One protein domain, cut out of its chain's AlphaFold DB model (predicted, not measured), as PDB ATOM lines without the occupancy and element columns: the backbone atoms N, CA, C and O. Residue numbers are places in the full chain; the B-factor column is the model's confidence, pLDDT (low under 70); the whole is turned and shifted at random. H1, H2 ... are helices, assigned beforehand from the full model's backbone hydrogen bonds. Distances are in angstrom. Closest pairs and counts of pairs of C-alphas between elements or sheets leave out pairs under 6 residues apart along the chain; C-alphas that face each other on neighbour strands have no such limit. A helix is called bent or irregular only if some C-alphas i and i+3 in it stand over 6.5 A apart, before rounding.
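AT A GLANCE: This is residues 81 to 210 of the 706 residues of the protein "Hypothetical protein" of Picochlorum oklahomense (UniProt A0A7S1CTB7). One long helix, H3, forms the core; H1 packs on its residues 125 to 137 and H2 on its residues 130 to 141, and H4 folds back along it as a hairpin, with residues 151 to 156 sticking out at the turn. A long loop, residues 174 to 194, reaches out at the opposite end of the long axis and leads into H5, which runs back and meets residues 163 to 167 of H4 with its residues 205 to 206 alone. The printed part has 130 residues with five named helices, H1 to H5 in chain order, and no named strand; the class is all helix. It is compact, with a radius of gyration of the C-alphas of 15.8 A, yet elongated, spanning 52 by 33 by 27 A.

IN THESE COORDINATES: H3, residues 124 to 150, is 36.2 A long and starts at C-alpha 124 (15.446, 61.285, -6.955). H1 is residues 85 to 97, 18.3 A; H2 residues 101 to 117, 21.0 A; H4 residues 155 to 173, 26.9 A. H5, residues 195 to 207, 18.2 A, ends at C-alpha 207 (23.003, 39.607, -16.252). H2 is irregular, C-alphas 106 and 109 being 7.9 A apart, and H3 only just, C-alphas 141 and 144 being 6.9 A apart.

HOW THE PARTS SIT: H3 is the hub. Its residues 125 to 137 touch H1 at a shallow tilt of 28 degrees, the same way; the closest C-alphas, Ser 94 and Ile 133, are 5.1 A apart. Its residues 130 to 141 touch H2 at a steep tilt of 46 degrees, closest at Ala 115 and Ser 130, C-alphas 4.6 A apart. H3 and H4, a helical hairpin, touch at 21 degrees, a shallow tilt, opposite ways, closest at the C-alphas of Ser 150 and Tyr 157, 5.5 A. H5 touches H4 with residues 205 to 206 alone, the C-alphas of Val 167 and Val 206 being 7.6 A apart. H4 and H5 have every O i to N i+4 pair within hydrogen-bond range; H1 has 7 of 9, H2 9 of 13, H3 21 of 23.

THE WHOLE: The farthest C-alphas, His 152 and Thr 189, are 54.2 A apart. The printed part has no cut, and the link from H4 to H5 is long. Residues 150 to 157 have pLDDT under 70.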
ATOM      1  N   ARG A  81      18.072  68.532  -7.240       73.88
ATOM      2  CA  ARG A  81      16.794  68.664  -7.975       73.88
ATOM      3  C   ARG A  81      16.934  69.005  -9.458       73.88
ATOM      4  O   ARG A  81      16.020  68.751 -10.230       73.88
ATOM      5  N   PHE A  82      18.044  69.614  -9.868       82.31
ATOM      6  CA  PHE A  82      18.239  70.008 -11.264       82.31
ATOM      7  C   PHE A  82      18.747  68.830 -12.093       82.31
ATOM      8  O   PHE A  82      19.671  68.137 -11.671       82.31
ATOM      9  N   LEU A  83      18.180  68.655 -13.286       86.88
ATOM     10  CA  LEU A  83      18.627  67.670 -14.266       86.88
ATOM     11  C   LEU A  83      19.670  68.296 -15.194       86.88
ATOM     12  O   LEU A  83      19.517  69.420 -15.675       86.88
ATOM     13  N   SER A  84      20.745  67.565 -15.453       87.56
ATOM     14  CA  SER A  84      21.610  67.795 -16.607       87.56
ATOM     15  C   SER A  84      20.900  67.363 -17.892       87.56
ATOM     16  O   SER A  84      19.912  66.631 -17.864       87.56
ATOM     17  N   SER A  85      21.434  67.769 -19.046       87.62
ATOM     18  CA  SER A  85      20.898  67.328 -20.341       87.62
ATOM     19  C   SER A  85      20.939  65.804 -20.518       87.62
ATOM     20  O   SER A  85      20.098  65.266 -21.227       87.62
ATOM     21  N   GLN A  86      21.911  65.119 -19.906       88.25
ATOM     22  CA  GLN A  86      22.052  63.660 -19.985       88.25
ATOM     23  C   GLN A  86      21.014  62.969 -19.100       88.25
ATOM     24  O   GLN A  86      20.328  62.060 -19.551       88.25
ATOM     25  N   GLU A  87      20.845  63.459 -17.870       90.56
ATOM     26  CA  GLU A  87      19.813  62.977 -16.947       90.56
ATOM     27  C   GLU A  87      18.407  63.210 -17.519       90.56
ATOM     28  O   GLU A  87      17.579  62.310 -17.492       90.56
ATOM     29  N   GLY A  88      18.146  64.373 -18.126       91.56
ATOM     30  CA  GLY A  88      16.871  64.639 -18.795       91.56
ATOM     31  C   GLY A  88      16.600  63.710 -19.984       91.56
ATOM     32  O   GLY A  88      15.465  63.289 -20.176       91.56
ATOM     33  N   ALA A  89      17.629  63.349 -20.759       91.62
ATOM     34  CA  ALA A  89      17.487  62.375 -21.843       91.62
ATOM     35  C   ALA A  89      17.164  60.969 -21.315       91.62
ATOM     36  O   ALA A  89      16.342  60.279 -21.910       91.62
ATOM     37  N   LEU A  90      17.753  60.570 -20.183       91.44
ATOM     38  CA  LEU A  90      17.435  59.313 -19.503       91.44
ATOM     39  C   LEU A  90      15.981  59.289 -19.021       91.44
ATOM     40  O   LEU A  90      15.289  58.304 -19.250       91.44
ATOM     41  N   CYS A  91      15.494  60.387 -18.437       91.25
ATOM     42  CA  CYS A  91      14.089  60.495 -18.031       91.25
ATOM     43  C   CYS A  91      13.117  60.443 -19.221       91.25
ATOM     44  O   CYS A  91      11.991  60.003 -19.071       91.25
ATOM     45  N   LEU A  92      13.514  60.896 -20.414       91.31
ATOM     46  CA  LEU A  92      12.686  60.734 -21.618       91.31
ATOM     47  C   LEU A  92      12.769  59.315 -22.190       91.31
ATOM     48  O   LEU A  92      11.847  58.855 -22.860       91.31
ATOM     49  N   LEU A  93      13.887  58.630 -21.960       90.31
ATOM     50  CA  LEU A  93      14.106  57.274 -22.435       90.31
ATOM     51  C   LEU A  93      13.218  56.268 -21.699       90.31
ATOM     52  O   LEU A  93      12.722  55.352 -22.348       90.31
ATOM     53  N   SER A  94      12.973  56.442 -20.397       90.00
ATOM     54  CA  SER A  94      12.082  55.565 -19.620       90.00
ATOM     55  C   SER A  94      10.672  55.485 -20.210       90.00
ATOM     56  O   SER A  94      10.141  54.385 -20.372       90.00
ATOM     57  N   GLU A  95      10.125  56.619 -20.651       87.44
ATOM     58  CA  GLU A  95       8.826  56.702 -21.330       87.44
ATOM     59  C   GLU A  95       8.813  55.880 -22.631       87.44
ATOM     60  O   GLU A  95       7.891  55.105 -22.889       87.44
ATOM     61  N   ILE A  96       9.877  55.982 -23.437       86.50
ATOM     62  CA  ILE A  96       9.995  55.293 -24.735       86.50
ATOM     63  C   ILE A  96      10.201  53.782 -24.558       86.50
ATOM     64  O   ILE A  96       9.704  52.989 -25.370       86.50
ATOM     65  N   VAL A  97      10.938  53.381 -23.515       86.12
ATOM     66  CA  VAL A  97      11.305  51.982 -23.239       86.12
ATOM     67  C   VAL A  97      10.083  51.109 -22.961       86.12
ATOM     68  O   VAL A  97      10.093  49.918 -23.283       86.12
ATOM     69  N   SER A  98       9.009  51.697 -22.432       81.94
ATOM     70  CA  SER A  98       7.765  50.982 -22.143       81.94
ATOM     71  C   SER A  98       7.059  50.440 -23.400       81.94
ATOM     72  O   SER A  98       6.462  49.363 -23.343       81.94
ATOM     73  N   GLU A  99       7.171  51.133 -24.544       80.88
ATOM     74  CA  GLU A  99       6.403  50.836 -25.765       80.88
ATOM     75  C   GLU A  99       7.205  50.132 -26.878       80.88
ATOM     76  O   GLU A  99       6.602  49.543 -27.776       80.88
ATOM     77  N   ASN A 100       8.545  50.184 -26.859       80.50
ATOM     78  CA  ASN A 100       9.386  49.839 -28.021       80.50
ATOM     79  C   ASN A 100      10.416  48.727 -27.746       80.50
ATOM     80  O   ASN A 100      11.616  48.926 -27.924       80.50
ATOM     81  N   ASP A 101       9.967  47.536 -27.349       74.25
ATOM     82  CA  ASP A 101      10.842  46.424 -26.940       74.25
ATOM     83  C   ASP A 101      11.797  45.908 -28.045       74.25
ATOM     84  O   ASP A 101      13.004  45.798 -27.808       74.25
ATOM     85  N   GLU A 102      11.317  45.643 -29.264       77.69
ATOM     86  CA  GLU A 102      12.160  45.085 -30.343       77.69
ATOM     87  C   GLU A 102      13.327  46.000 -30.758       77.69
ATOM     88  O   GLU A 102      14.426  45.512 -31.037       77.69
ATOM     89  N   TYR A 103      13.120  47.321 -30.761       84.81
ATOM     90  CA  TYR A 103      14.142  48.297 -31.159       84.81
ATOM     91  C   TYR A 103      15.260  48.455 -30.122       84.81
ATOM     92  O   TYR A 103      16.363  48.872 -30.470       84.81
ATOM     93  N   LEU A 104      14.995  48.119 -28.857       83.06
ATOM     94  CA  LEU A 104      15.929  48.322 -27.746       83.06
ATOM     95  C   LEU A 104      16.848  47.127 -27.522       83.06
ATOM     96  O   LEU A 104      17.910  47.271 -26.921       83.06
ATOM     97  N   ARG A 105      16.479  45.950 -28.038       86.94
ATOM     98  CA  ARG A 105      17.255  44.716 -27.872       86.94
ATOM     99  C   ARG A 105      18.727  44.840 -28.308       86.94
ATOM    100  O   ARG A 105      19.577  44.347 -27.569       86.94
ATOM    101  N   PRO A 106      19.078  45.505 -29.430       90.38
ATOM    102  CA  PRO A 106      20.479  45.732 -29.799       90.38
ATOM    103  C   PRO A 106      21.255  46.606 -28.799       90.38
ATOM    104  O   PRO A 106      22.467  46.456 -28.685       90.38
ATOM    105  N   HIS A 107      20.559  47.476 -28.062       91.56
ATOM    106  CA  HIS A 107      21.119  48.433 -27.101       91.56
ATOM    107  C   HIS A 107      21.022  47.953 -25.645       91.56
ATOM    108  O   HIS A 107      21.315  48.713 -24.725       91.56
ATOM    109  N   LEU A 108      20.628  46.697 -25.404       94.00
ATOM    110  CA  LEU A 108      20.363  46.184 -24.057       94.00
ATOM    111  C   LEU A 108      21.544  46.400 -23.094       94.00
ATOM    112  O   LEU A 108      21.339  46.876 -21.985       94.00
ATOM    113  N   ALA A 109      22.773  46.111 -23.526       96.00
ATOM    114  CA  ALA A 109      23.975  46.315 -22.715       96.00
ATOM    115  C   ALA A 109      24.184  47.788 -22.305       96.00
ATOM    116  O   ALA A 109      24.512  48.066 -21.154       96.00
ATOM    117  N   GLU A 110      23.955  48.726 -23.230       95.12
ATOM    118  CA  GLU A 110      24.073  50.172 -22.991       95.12
ATOM    119  C   GLU A 110      23.004  50.655 -22.008       95.12
ATOM    120  O   GLU A 110      23.303  51.378 -21.057       95.12
ATOM    121  N   LEU A 111      21.765  50.197 -22.194       94.62
ATOM    122  CA  LEU A 111      20.635  50.564 -21.343       94.62
ATOM    123  C   LEU A 111      20.777  49.999 -19.927       94.62
ATOM    124  O   LEU A 111      20.548  50.728 -18.963       94.62
ATOM    125  N   LEU A 112      21.200  48.737 -19.790       96.69
ATOM    126  CA  LEU A 112      21.500  48.138 -18.488       96.69
ATOM    127  C   LEU A 112      22.626  48.896 -17.790       96.69
ATOM    128  O   LEU A 112      22.506  49.211 -16.610       96.69
ATOM    129  N   HIS A 113      23.698  49.232 -18.511       97.19
ATOM    130  CA  HIS A 113      24.809  49.975 -17.936       97.19
ATOM    131  C   HIS A 113      24.371  51.342 -17.404       97.19
ATOM    132  O   HIS A 113      24.592  51.635 -16.232       97.19
ATOM    133  N   ILE A 114      23.706  52.147 -18.235       94.88
ATOM    134  CA  ILE A 114      23.264  53.495 -17.863       94.88
ATOM    135  C   ILE A 114      22.254  53.452 -16.713       94.88
ATOM    136  O   ILE A 114      22.357  54.262 -15.794       94.88
ATOM    137  N   ALA A 115      21.303  52.515 -16.738       95.00
ATOM    138  CA  ALA A 115      20.304  52.413 -15.684       95.00
ATOM    139  C   ALA A 115      20.935  51.980 -14.353       95.00
ATOM    140  O   ALA A 115      20.699  52.630 -13.339       95.00
ATOM    141  N   VAL A 116      21.799  50.956 -14.351       96.12
ATOM    142  CA  VAL A 116      22.492  50.502 -13.129       96.12
ATOM    143  C   VAL A 116      23.406  51.585 -12.561       96.12
ATOM    144  O   VAL A 116      23.441  51.784 -11.347       96.12
ATOM    145  N   LEU A 117      24.101  52.325 -13.427       94.31
ATOM    146  CA  LEU A 117      24.986  53.423 -13.040       94.31
ATOM    147  C   LEU A 117      24.265  54.538 -12.262       94.31
ATOM    148  O   LEU A 117      24.904  55.279 -11.524       94.31
ATOM    149  N   GLN A 118      22.950  54.676 -12.442       93.06
ATOM    150  CA  GLN A 118      22.144  55.769 -11.898       93.06
ATOM    151  C   GLN A 118      21.253  55.357 -10.712       93.06
ATOM    152  O   GLN A 118      20.510  56.190 -10.191       93.06
ATOM    153  N   LEU A 119      21.357  54.110 -10.237       93.62
ATOM    154  CA  LEU A 119      20.609  53.604  -9.073       93.62
ATOM    155  C   LEU A 119      21.064  54.199  -7.728       93.62
ATOM    156  O   LEU A 119      20.381  54.037  -6.717       93.62
ATOM    157  N   ASP A 120      22.201  54.897  -7.710       92.56
ATOM    158  CA  ASP A 120      22.673  55.701  -6.577       92.56
ATOM    159  C   ASP A 120      22.706  57.202  -6.871       92.56
ATOM    160  O   ASP A 120      23.363  57.967  -6.159       92.56
ATOM    161  N   SER A 121      21.988  57.644  -7.908       90.25
ATOM    162  CA  SER A 121      21.979  59.047  -8.305       90.25
ATOM    163  C   SER A 121      21.559  59.960  -7.154       90.25
ATOM    164  O   SER A 121      20.637  59.689  -6.379       90.25
ATOM    165  N   CYS A 122      22.211  61.121  -7.068       86.25
ATOM    166  CA  CYS A 122      21.816  62.147  -6.109       86.25
ATOM    167  C   CYS A 122      20.486  62.825  -6.466       86.25
ATOM    168  O   CYS A 122      19.972  63.598  -5.654       86.25
ATOM    169  N   ASN A 123      19.940  62.565  -7.656       89.88
ATOM    170  CA  ASN A 123      18.650  63.070  -8.102       89.88
ATOM    171  C   ASN A 123      17.582  61.970  -8.017       89.88
ATOM    172  O   ASN A 123      17.681  60.943  -8.684       89.88
ATOM    173  N   GLU A 124      16.546  62.224  -7.215       90.44
ATOM    174  CA  GLU A 124      15.446  61.285  -6.955       90.44
ATOM    175  C   GLU A 124      14.731  60.860  -8.244       90.44
ATOM    176  O   GLU A 124      14.470  59.674  -8.433       90.44
ATOM    177  N   GLN A 125      14.483  61.803  -9.164       90.50
ATOM    178  CA  GLN A 125      13.833  61.494 -10.439       90.50
ATOM    179  C   GLN A 125      14.699  60.548 -11.262       90.50
ATOM    180  O   GLN A 125      14.214  59.562 -11.794       90.50
ATOM    181  N   VAL A 126      16.001  60.817 -11.349       92.25
ATOM    182  CA  VAL A 126      16.923  59.996 -12.143       92.25
ATOM    183  C   VAL A 126      16.988  58.573 -11.598       92.25
ATOM    184  O   VAL A 126      16.951  57.625 -12.380       92.25
ATOM    185  N   CYS A 127      17.029  58.419 -10.271       91.50
ATOM    186  CA  CYS A 127      16.996  57.107  -9.632       91.50
ATOM    187  C   CYS A 127      15.690  56.363  -9.955       91.50
ATOM    188  O   CYS A 127      15.717  55.205 -10.381       91.50
ATOM    189  N   HIS A 128      14.550  57.053  -9.831       92.38
ATOM    190  CA  HIS A 128      13.239  56.491 -10.139       92.38
ATOM    191  C   HIS A 128      13.132  56.026 -11.598       92.38
ATOM    192  O   HIS A 128      12.804  54.866 -11.850       92.38
ATOM    193  N   GLU A 129      13.477  56.889 -12.555       93.12
ATOM    194  CA  GLU A 129      13.416  56.563 -13.985       93.12
ATOM    195  C   GLU A 129      14.376  55.427 -14.358       93.12
ATOM    196  O   GLU A 129      14.053  54.573 -15.182       93.12
ATOM    197  N   SER A 130      15.540  55.352 -13.708       93.81
ATOM    198  CA  SER A 130      16.495  54.255 -13.916       93.81
ATOM    199  C   SER A 130      15.945  52.916 -13.418       93.81
ATOM    200  O   SER A 130      16.067  51.900 -14.108       93.81
ATOM    201  N   CYS A 131      15.270  52.912 -12.262       93.44
ATOM    202  CA  CYS A 131      14.557  51.736 -11.765       93.44
ATOM    203  C   CYS A 131      13.435  51.315 -12.724       93.44
ATOM    204  O   CYS A 131      13.274  50.121 -12.985       93.44
ATOM    205  N   GLN A 132      12.678  52.273 -13.271       92.81
ATOM    206  CA  GLN A 132      11.625  51.985 -14.248       92.81
ATOM    207  C   GLN A 132      12.187  51.375 -15.538       92.81
ATOM    208  O   GLN A 132      11.672  50.357 -16.001       92.81
ATOM    209  N   ILE A 133      13.272  51.934 -16.088       93.62
ATOM    210  CA  ILE A 133      13.947  51.383 -17.276       93.62
ATOM    211  C   ILE A 133      14.312  49.914 -17.042       93.62
ATOM    212  O   ILE A 133      13.982  49.068 -17.872       93.62
ATOM    213  N   LEU A 134      14.932  49.581 -15.903       94.69
ATOM    214  CA  LEU A 134      15.286  48.193 -15.588       94.69
ATOM    215  C   LEU A 134      14.060  47.284 -15.507       94.69
ATOM    216  O   LEU A 134      14.086  46.189 -16.068       94.69
ATOM    217  N   GLN A 135      12.981  47.731 -14.860       93.81
ATOM    218  CA  GLN A 135      11.736  46.964 -14.782       93.81
ATOM    219  C   GLN A 135      11.169  46.671 -16.173       93.81
ATOM    220  O   GLN A 135      10.837  45.521 -16.463       93.81
ATOM    221  N   PHE A 136      11.106  47.673 -17.053       93.06
ATOM    222  CA  PHE A 136      10.600  47.488 -18.413       93.06
ATOM    223  C   PHE A 136      11.497  46.575 -19.249       93.06
ATOM    224  O   PHE A 136      10.980  45.698 -19.940       93.06
ATOM    225  N   LEU A 137      12.822  46.718 -19.164       93.69
ATOM    226  CA  LEU A 137      13.760  45.841 -19.873       93.69
ATOM    227  C   LEU A 137      13.630  44.389 -19.400       93.69
ATOM    228  O   LEU A 137      13.497  43.487 -20.226       93.69
ATOM    229  N   LEU A 138      13.617  44.159 -18.084       93.94
ATOM    230  CA  LEU A 138      13.445  42.827 -17.500       93.94
ATOM    231  C   LEU A 138      12.094  42.222 -17.888       93.94
ATOM    232  O   LEU A 138      12.027  41.047 -18.253       93.94
ATOM    233  N   TYR A 139      11.026  43.018 -17.855       92.50
ATOM    234  CA  TYR A 139       9.689  42.549 -18.187       92.50
ATOM    235  C   TYR A 139       9.552  42.197 -19.678       92.50
ATOM    236  O   TYR A 139       9.194  41.068 -20.031       92.50
ATOM    237  N   ASN A 140       9.874  43.147 -20.558       89.31
ATOM    238  CA  ASN A 140       9.652  43.024 -21.996       89.31
ATOM    239  C   ASN A 140      10.634  42.051 -22.661       89.31
ATOM    240  O   ASN A 140      10.224  41.242 -23.494       89.31
ATOM    241  N   LEU A 141      11.917  42.105 -22.290       90.25
ATOM    242  CA  LEU A 141      12.981  41.356 -22.969       90.25
ATOM    243  C   LEU A 141      13.347  40.038 -22.281       90.25
ATOM    244  O   LEU A 141      14.143  39.278 -22.836       90.25
ATOM    245  N   SER A 142      12.769  39.739 -21.114       90.94
ATOM    246  CA  SER A 142      12.981  38.456 -20.442       90.94
ATOM    247  C   SER A 142      11.704  37.828 -19.891       90.94
ATOM    248  O   SER A 142      11.287  36.779 -20.388       90.94
ATOM    249  N   TYR A 143      11.037  38.465 -18.924       90.69
ATOM    250  CA  TYR A 143       9.901  37.885 -18.199       90.69
ATOM    251  C   TYR A 143       8.808  37.369 -19.143       90.69
ATOM    252  O   TYR A 143       8.416  36.209 -19.055       90.69
ATOM    253  N   LYS A 144       8.360  38.192 -20.100       88.19
ATOM    254  CA  LYS A 144       7.312  37.844 -21.078       88.19
ATOM    255  C   LYS A 144       7.689  36.639 -21.951       88.19
ATOM    256  O   LYS A 144       6.836  35.820 -22.308       88.19
ATOM    257  N   ILE A 145       8.975  36.512 -22.288       86.00
ATOM    258  CA  ILE A 145       9.512  35.393 -23.073       86.00
ATOM    259  C   ILE A 145       9.525  34.122 -22.214       86.00
ATOM    260  O   ILE A 145       9.054  33.072 -22.657       86.00
ATOM    261  N   LEU A 146      10.011  34.222 -20.974       86.69
ATOM    262  CA  LEU A 146      10.052  33.113 -20.022       86.69
ATOM    263  C   LEU A 146       8.649  32.623 -19.650       86.69
ATOM    264  O   LEU A 146       8.423  31.421 -19.648       86.69
ATOM    265  N   GLU A 147       7.691  33.519 -19.416       84.81
ATOM    266  CA  GLU A 147       6.294  33.180 -19.103       84.81
ATOM    267  C   GLU A 147       5.603  32.433 -20.253       84.81
ATOM    268  O   GLU A 147       4.791  31.530 -20.040       84.81
ATOM    269  N   THR A 148       5.925  32.794 -21.498       80.38
ATOM    270  CA  THR A 148       5.387  32.099 -22.674       80.38
ATOM    271  C   THR A 148       5.941  30.676 -22.770       80.38
ATOM    272  O   THR A 148       5.192  29.751 -23.085       80.38
ATOM    273  N   ASN A 149       7.223  30.494 -22.444       73.00
ATOM    274  CA  ASN A 149       7.926  29.215 -22.548       73.00
ATOM    275  C   ASN A 149       7.746  28.305 -21.317       73.00
ATOM    276  O   ASN A 149       7.766  27.086 -21.466       73.00
ATOM    277  N   SER A 150       7.515  28.852 -20.115       67.19
ATOM    278  CA  SER A 150       7.369  28.065 -18.875       67.19
ATOM    279  C   SER A 150       6.060  27.274 -18.807       67.19
ATOM    280  O   SER A 150       5.969  26.291 -18.076       67.19
ATOM    281  N   LYS A 151       5.073  27.613 -19.650       63.53
ATOM    282  CA  LYS A 151       3.830  26.839 -19.845       63.53
ATOM    283  C   LYS A 151       4.066  25.404 -20.350       63.53
ATOM    284  O   LYS A 151       3.104  24.650 -20.478       63.53
ATOM    285  N   HIS A 152       5.314  25.032 -20.644       59.78
ATOM    286  CA  HIS A 152       5.726  23.711 -21.113       59.78
ATOM    287  C   HIS A 152       6.368  22.797 -20.036       59.78
ATOM    288  O   HIS A 152       6.921  21.767 -20.409       59.78
ATOM    289  N   ASP A 153       6.247  23.109 -18.732       60.69
ATOM    290  CA  ASP A 153       6.694  22.265 -17.592       60.69
ATOM    291  C   ASP A 153       8.205  21.912 -17.582       60.69
ATOM    292  O   ASP A 153       8.615  20.850 -17.110       60.69
ATOM    293  N   ASP A 154       9.067  22.805 -18.080       63.03
ATOM    294  CA  ASP A 154      10.525  22.631 -18.003       63.03
ATOM    295  C   ASP A 154      11.097  23.316 -16.734       63.03
ATOM    296  O   ASP A 154      10.931  24.532 -16.556       63.03
ATOM    297  N   PRO A 155      11.770  22.567 -15.833       67.00
ATOM    298  CA  PRO A 155      12.262  23.082 -14.553       67.00
ATOM    299  C   PRO A 155      13.300  24.207 -14.683       67.00
ATOM    300  O   PRO A 155      13.379  25.039 -13.780       67.00
ATOM    301  N   VAL A 156      14.062  24.283 -15.783       65.69
ATOM    302  CA  VAL A 156      15.083  25.335 -15.989       65.69
ATOM    303  C   VAL A 156      14.424  26.703 -16.187       65.69
ATOM    304  O   VAL A 156      14.810  27.697 -15.571       65.69
ATOM    305  N   TYR A 157      13.350  26.747 -16.977       68.25
ATOM    306  CA  TYR A 157      12.593  27.979 -17.203       68.25
ATOM    307  C   TYR A 157      11.879  28.452 -15.935       68.25
ATOM    308  O   TYR A 157      11.677  29.653 -15.770       68.25
ATOM    309  N   SER A 158      11.536  27.538 -15.021       73.88
ATOM    310  CA  SER A 158      10.919  27.889 -13.739       73.88
ATOM    311  C   SER A 158      11.875  28.650 -12.816       73.88
ATOM    312  O   SER A 158      11.435  29.585 -12.144       73.88
ATOM    313  N   SER A 159      13.163  28.285 -12.767       83.25
ATOM    314  CA  SER A 159      14.145  29.001 -11.938       83.25
ATOM    315  C   SER A 159      14.503  30.368 -12.511       83.25
ATOM    316  O   SER A 159      14.578  31.346 -11.767       83.25
ATOM    317  N   ASP A 160      14.674  30.462 -13.831       86.25
ATOM    318  CA  ASP A 160      14.991  31.732 -14.490       86.25
ATOM    319  C   ASP A 160      13.812  32.704 -14.409       86.25
ATOM    320  O   ASP A 160      13.993  33.885 -14.115       86.25
ATOM    321  N   TYR A 161      12.588  32.197 -14.572       87.31
ATOM    322  CA  TYR A 161      11.370  32.978 -14.382       87.31
ATOM    323  C   TYR A 161      11.265  33.536 -12.955       87.31
ATOM    324  O   TYR A 161      11.019  34.731 -12.784       87.31
ATOM    325  N   ALA A 162      11.505  32.704 -11.934       87.62
ATOM    326  CA  ALA A 162      11.482  33.138 -10.538       87.62
ATOM    327  C   ALA A 162      12.545  34.209 -10.246       87.62
ATOM    328  O   ALA A 162      12.255  35.172  -9.535       87.62
ATOM    329  N   ARG A 163      13.744  34.095 -10.836       91.06
ATOM    330  CA  ARG A 163      14.804  35.109 -10.716       91.06
ATOM    331  C   ARG A 163      14.352  36.454 -11.275       91.06
ATOM    332  O   ARG A 163      14.428  37.456 -10.572       91.06
ATOM    333  N   VAL A 164      13.842  36.474 -12.508       93.44
ATOM    334  CA  VAL A 164      13.390  37.715 -13.157       93.44
ATOM    335  C   VAL A 164      12.230  38.343 -12.384       93.44
ATOM    336  O   VAL A 164      12.247  39.546 -12.128       93.44
ATOM    337  N   ALA A 165      11.256  37.534 -11.958       91.75
ATOM    338  CA  ALA A 165      10.143  37.993 -11.132       91.75
ATOM    339  C   ALA A 165      10.624  38.578  -9.793       91.75
ATOM    340  O   ALA A 165      10.130  39.622  -9.371       91.75
ATOM    341  N   GLY A 166      11.617  37.947  -9.159       93.19
ATOM    342  CA  GLY A 166      12.231  38.421  -7.922       93.19
ATOM    343  C   GLY A 166      12.912  39.779  -8.080       93.19
ATOM    344  O   GLY A 166      12.670  40.671  -7.272       93.19
ATOM    345  N   VAL A 167      13.696  39.981  -9.146       94.56
ATOM    346  CA  VAL A 167      14.345  41.279  -9.412       94.56
ATOM    347  C   VAL A 167      13.314  42.369  -9.700       94.56
ATOM    348  O   VAL A 167      13.438  43.472  -9.175       94.56
ATOM    349  N   ILE A 168      12.277  42.073 -10.489       94.62
ATOM    350  CA  ILE A 168      11.186  43.026 -10.741       94.62
ATOM    351  C   ILE A 168      10.478  43.383  -9.427       94.62
ATOM    352  O   ILE A 168      10.281  44.563  -9.149       94.62
ATOM    353  N   GLY A 169      10.150  42.389  -8.597       93.69
ATOM    354  CA  GLY A 169       9.518  42.605  -7.294       93.69
ATOM    355  C   GLY A 169      10.387  43.430  -6.345       93.69
ATOM    356  O   GLY A 169       9.886  44.343  -5.693       93.69
ATOM    357  N   PHE A 170      11.698  43.174  -6.321       94.25
ATOM    358  CA  PHE A 170      12.656  43.982  -5.573       94.25
ATOM    359  C   PHE A 170      12.644  45.439  -6.044       94.25
ATOM    360  O   PHE A 170      12.423  46.332  -5.230       94.25
ATOM    361  N   LEU A 171      12.784  45.689  -7.351       93.38
ATOM    362  CA  LEU A 171      12.769  47.044  -7.914       93.38
ATOM    363  C   LEU A 171      11.451  47.787  -7.639       93.38
ATOM    364  O   LEU A 171      11.467  48.997  -7.446       93.38
ATOM    365  N   GLN A 172      10.324  47.074  -7.586       91.25
ATOM    366  CA  GLN A 172       9.015  47.632  -7.220       91.25
ATOM    367  C   GLN A 172       8.871  47.918  -5.722       91.25
ATOM    368  O   GLN A 172       8.055  48.754  -5.335       91.25
ATOM    369  N   SER A 173       9.632  47.219  -4.877       91.75
ATOM    370  CA  SER A 173       9.628  47.426  -3.427       91.75
ATOM    371  C   SER A 173      10.455  48.637  -2.988       91.75
ATOM    372  O   SER A 173      10.235  49.153  -1.891       91.75
ATOM    373  N   VAL A 174      11.383  49.105  -3.835       89.06
ATOM    374  CA  VAL A 174      12.195  50.295  -3.562       89.06
ATOM    375  C   VAL A 174      11.280  51.528  -3.538       89.06
ATOM    376  O   VAL A 174      10.580  51.779  -4.523       89.06
ATOM    377  N   PRO A 175      11.261  52.311  -2.441       88.12
ATOM    378  CA  PRO A 175      10.463  53.528  -2.376       88.12
ATOM    379  C   PRO A 175      10.826  54.519  -3.487       88.12
ATOM    380  O   PRO A 175      11.979  54.628  -3.902       88.12
ATOM    381  N   GLU A 176       9.835  55.276  -3.953       81.75
ATOM    382  CA  GLU A 176      10.015  56.237  -5.039       81.75
ATOM    383  C   GLU A 176      11.108  57.268  -4.710       81.75
ATOM    384  O   GLU A 176      11.040  57.969  -3.699       81.75
ATOM    385  N   GLY A 177      12.126  57.349  -5.572       75.31
ATOM    386  CA  GLY A 177      13.236  58.292  -5.433       75.31
ATOM    387  C   GLY A 177      14.316  57.901  -4.419       75.31
ATOM    388  O   GLY A 177      15.276  58.658  -4.262       75.31
ATOM    389  N   GLU A 178      14.201  56.746  -3.757       87.19
ATOM    390  CA  GLU A 178      15.256  56.227  -2.881       87.19
ATOM    391  C   GLU A 178      16.352  55.508  -3.673       87.19
ATOM    392  O   GLU A 178      16.112  54.924  -4.731       87.19
ATOM    393  N   ARG A 179      17.583  55.587  -3.162       89.62
ATOM    394  CA  ARG A 179      18.754  54.949  -3.776       89.62
ATOM    395  C   ARG A 179      18.816  53.484  -3.363       89.62
ATOM    396  O   ARG A 179      18.552  53.160  -2.207       89.62
ATOM    397  N   ILE A 180      19.230  52.612  -4.279       91.19
ATOM    398  CA  ILE A 180      19.417  51.188  -3.954       91.19
ATOM    399  C   ILE A 180      20.654  50.990  -3.067       91.19
ATOM    400  O   ILE A 180      20.677  50.118  -2.200       91.19
ATOM    401  N   TRP A 181      21.673  51.827  -3.249       92.31
ATOM    402  CA  TRP A 181      22.876  51.856  -2.425       92.31
ATOM    403  C   TRP A 181      23.402  53.285  -2.263       92.31
ATOM    404  O   TRP A 181      23.022  54.202  -2.994       92.31
ATOM    405  N   ASP A 182      24.283  53.476  -1.281       89.19
ATOM    406  CA  ASP A 182      24.885  54.777  -0.996       89.19
ATOM    407  C   ASP A 182      25.771  55.265  -2.152       89.19
ATOM    408  O   ASP A 182      26.465  54.486  -2.810       89.19
ATOM    409  N   TRP A 183      25.786  56.585  -2.359       90.50
ATOM    410  CA  TRP A 183      26.739  57.242  -3.250       90.50
ATOM    411  C   TRP A 183      28.085  57.336  -2.526       90.50
ATOM    412  O   TRP A 183      28.227  58.107  -1.572       90.50
ATOM    413  N   GLU A 184      29.049  56.521  -2.948       89.44
ATOM    414  CA  GLU A 184      30.363  56.367  -2.321       89.44
ATOM    415  C   GLU A 184      31.456  56.349  -3.397       89.44
ATOM    416  O   GLU A 184      31.257  55.822  -4.492       89.44
ATOM    417  N   LEU A 185      32.636  56.875  -3.060       88.88
ATOM    418  CA  LEU A 185      33.815  56.857  -3.924       88.88
ATOM    419  C   LEU A 185      34.993  56.185  -3.207       88.88
ATOM    420  O   LEU A 185      35.324  56.600  -2.090       88.88
ATOM    421  N   PRO A 186      35.673  55.208  -3.841       88.94
ATOM    422  CA  PRO A 186      36.941  54.689  -3.345       88.94
ATOM    423  C   PRO A 186      37.979  55.809  -3.231       88.94
ATOM    424  O   PRO A 186      37.911  56.814  -3.940       88.94
ATOM    425  N   THR A 187      38.960  55.652  -2.355       87.44
ATOM    426  CA  THR A 187      40.102  56.571  -2.235       87.44
ATOM    427  C   THR A 187      41.394  55.780  -2.080       87.44
ATOM    428  O   THR A 187      41.357  54.584  -1.790       87.44
ATOM    429  N   LEU A 188      42.545  56.437  -2.215       83.31
ATOM    430  CA  LEU A 188      43.864  55.856  -1.951       83.31
ATOM    431  C   LEU A 188      43.940  55.158  -0.587       83.31
ATOM    432  O   LEU A 188      44.526  54.081  -0.467       83.31
ATOM    433  N   THR A 189      43.350  55.783   0.433       80.88
ATOM    434  CA  THR A 189      43.342  55.276   1.810       80.88
ATOM    435  C   THR A 189      42.274  54.204   2.007       80.88
ATOM    436  O   THR A 189      42.516  53.209   2.685       80.88
ATOM    437  N   TYR A 190      41.106  54.385   1.384       82.00
ATOM    438  CA  TYR A 190      39.954  53.490   1.499       82.00
ATOM    439  C   TYR A 190      39.488  53.036   0.109       82.00
ATOM    440  O   TYR A 190      38.494  53.552  -0.408       82.00
ATOM    441  N   PRO A 191      40.191  52.081  -0.527       81.25
ATOM    442  CA  PRO A 191      39.820  51.586  -1.855       81.25
ATOM    443  C   PRO A 191      38.581  50.675  -1.829       81.25
ATOM    444  O   PRO A 191      38.024  50.345  -2.872       81.25
ATOM    445  N   TRP A 192      38.148  50.274  -0.633       83.25
ATOM    446  CA  TRP A 192      37.036  49.365  -0.394       83.25
ATOM    447  C   TRP A 192      35.831  50.140   0.122       83.25
ATOM    448  O   TRP A 192      35.881  50.699   1.216       83.25
ATOM    449  N   ILE A 193      34.753  50.150  -0.658       87.31
ATOM    450  CA  ILE A 193      33.489  50.794  -0.290       87.31
ATOM    451  C   ILE A 193      32.407  49.749  -0.037       87.31
ATOM    452  O   ILE A 193      32.407  48.680  -0.649       87.31
ATOM    453  N   SER A 194      31.471  50.076   0.848       88.12
ATOM    454  CA  SER A 194      30.432  49.153   1.321       88.12
ATOM    455  C   SER A 194      29.504  48.707   0.189       88.12
ATOM    456  O   SER A 194      29.160  47.534   0.077       88.12
ATOM    457  N   SER A 195      29.129  49.643  -0.684       90.94
ATOM    458  CA  SER A 195      28.200  49.395  -1.791       90.94
ATOM    459  C   SER A 195      28.765  48.521  -2.919       90.94
ATOM    460  O   SER A 195      27.984  48.023  -3.727       90.94
ATOM    461  N   ALA A 196      30.085  48.301  -2.995       90.56
ATOM    462  CA  ALA A 196      30.700  47.557  -4.100       90.56
ATOM    463  C   ALA A 196      30.195  46.104  -4.192       90.56
ATOM    464  O   ALA A 196      29.906  45.632  -5.290       90.56
ATOM    465  N   GLY A 197      30.027  45.421  -3.052       90.62
ATOM    466  CA  GLY A 197      29.489  44.056  -3.011       90.62
ATOM    467  C   GLY A 197      28.040  43.976  -3.495       90.62
ATOM    468  O   GLY A 197      27.701  43.120  -4.311       90.62
ATOM    469  N   SER A 198      27.198  44.922  -3.068       93.00
ATOM    470  CA  SER A 198      25.796  45.004  -3.498       93.00
ATOM    471  C   SER A 198      25.666  45.276  -4.997       93.00
ATOM    472  O   SER A 198      24.854  44.637  -5.666       93.00
ATOM    473  N   VAL A 199      26.492  46.180  -5.542       95.00
ATOM    474  CA  VAL A 199      26.561  46.433  -6.992       95.00
ATOM    475  C   VAL A 199      26.949  45.155  -7.727       95.00
ATOM    476  O   VAL A 199      26.301  44.803  -8.713       95.00
ATOM    477  N   ALA A 200      27.961  44.436  -7.240       94.31
ATOM    478  CA  ALA A 200      28.431  43.221  -7.888       94.31
ATOM    479  C   ALA A 200      27.379  42.113  -7.921       94.31
ATOM    480  O   ALA A 200      27.103  41.561  -8.991       94.31
ATOM    481  N   ALA A 201      26.735  41.849  -6.783       93.75
ATOM    482  CA  ALA A 201      25.641  40.890  -6.693       93.75
ATOM    483  C   ALA A 201      24.480  41.284  -7.619       93.75
ATOM    484  O   ALA A 201      23.999  40.461  -8.398       93.75
ATOM    485  N   PHE A 202      24.066  42.554  -7.604       96.44
ATOM    486  CA  PHE A 202      22.965  43.031  -8.438       96.44
ATOM    487  C   PHE A 202      23.268  42.898  -9.937       96.44
ATOM    488  O   PHE A 202      22.446  42.366 -10.682       96.44
ATOM    489  N   VAL A 203      24.456  43.318 -10.382       97.50
ATOM    490  CA  VAL A 203      24.893  43.200 -11.785       97.50
ATOM    491  C   VAL A 203      24.894  41.741 -12.238       97.50
ATOM    492  O   VAL A 203      24.383  41.441 -13.318       97.50
ATOM    493  N   GLN A 204      25.403  40.829 -11.408       95.25
ATOM    494  CA  GLN A 204      25.404  39.395 -11.703       95.25
ATOM    495  C   GLN A 204      23.988  38.820 -11.814       95.25
ATOM    496  O   GLN A 204      23.676  38.123 -12.783       95.25
ATOM    497  N   ILE A 205      23.093  39.148 -10.879       94.56
ATOM    498  CA  ILE A 205      21.695  38.700 -10.937       94.56
ATOM    499  C   ILE A 205      21.019  39.230 -12.207       94.56
ATOM    500  O   ILE A 205      20.382  38.456 -12.922       94.56
ATOM    501  N   VAL A 206      21.179  40.521 -12.515       96.31
ATOM    502  CA  VAL A 206      20.578  41.156 -13.699       96.31
ATOM    503  C   VAL A 206      21.133  40.567 -14.994       96.31
ATOM    504  O   VAL A 206      20.358  40.313 -15.914       96.31
ATOM    505  N   ALA A 207      22.433  40.283 -15.085       94.94
ATOM    506  CA  ALA A 207      23.003  39.607 -16.252       94.94
ATOM    507  C   ALA A 207      22.376  38.211 -16.450       94.94
ATOM    508  O   ALA A 207      22.002  37.843 -17.565       94.94
ATOM    509  N   ASN A 208      22.156  37.482 -15.352       93.19
ATOM    510  CA  ASN A 208      21.525  36.156 -15.336       93.19
ATOM    511  C   ASN A 208      19.996  36.181 -15.512       93.19
ATOM    512  O   ASN A 208      19.357  35.124 -15.567       93.19
ATOM    513  N   CYS A 209      19.387  37.363 -15.616       94.44
ATOM    514  CA  CYS A 209      17.982  37.515 -15.978       94.44
ATOM    515  C   CYS A 209      17.743  37.379 -17.485       94.44
ATOM    516  O   CYS A 209      16.587  37.322 -17.884       94.44
ATOM    517  N   PHE A 210      18.775  37.301 -18.332       92.25
ATOM    518  CA  PHE A 210      18.626  37.213 -19.792       92.25
ATOM    519  C   PHE A 210      19.257  35.929 -20.367       92.25
ATOM    520  O   PHE A 210      20.197  36.007 -21.160       92.25
TER     521      PHE A 210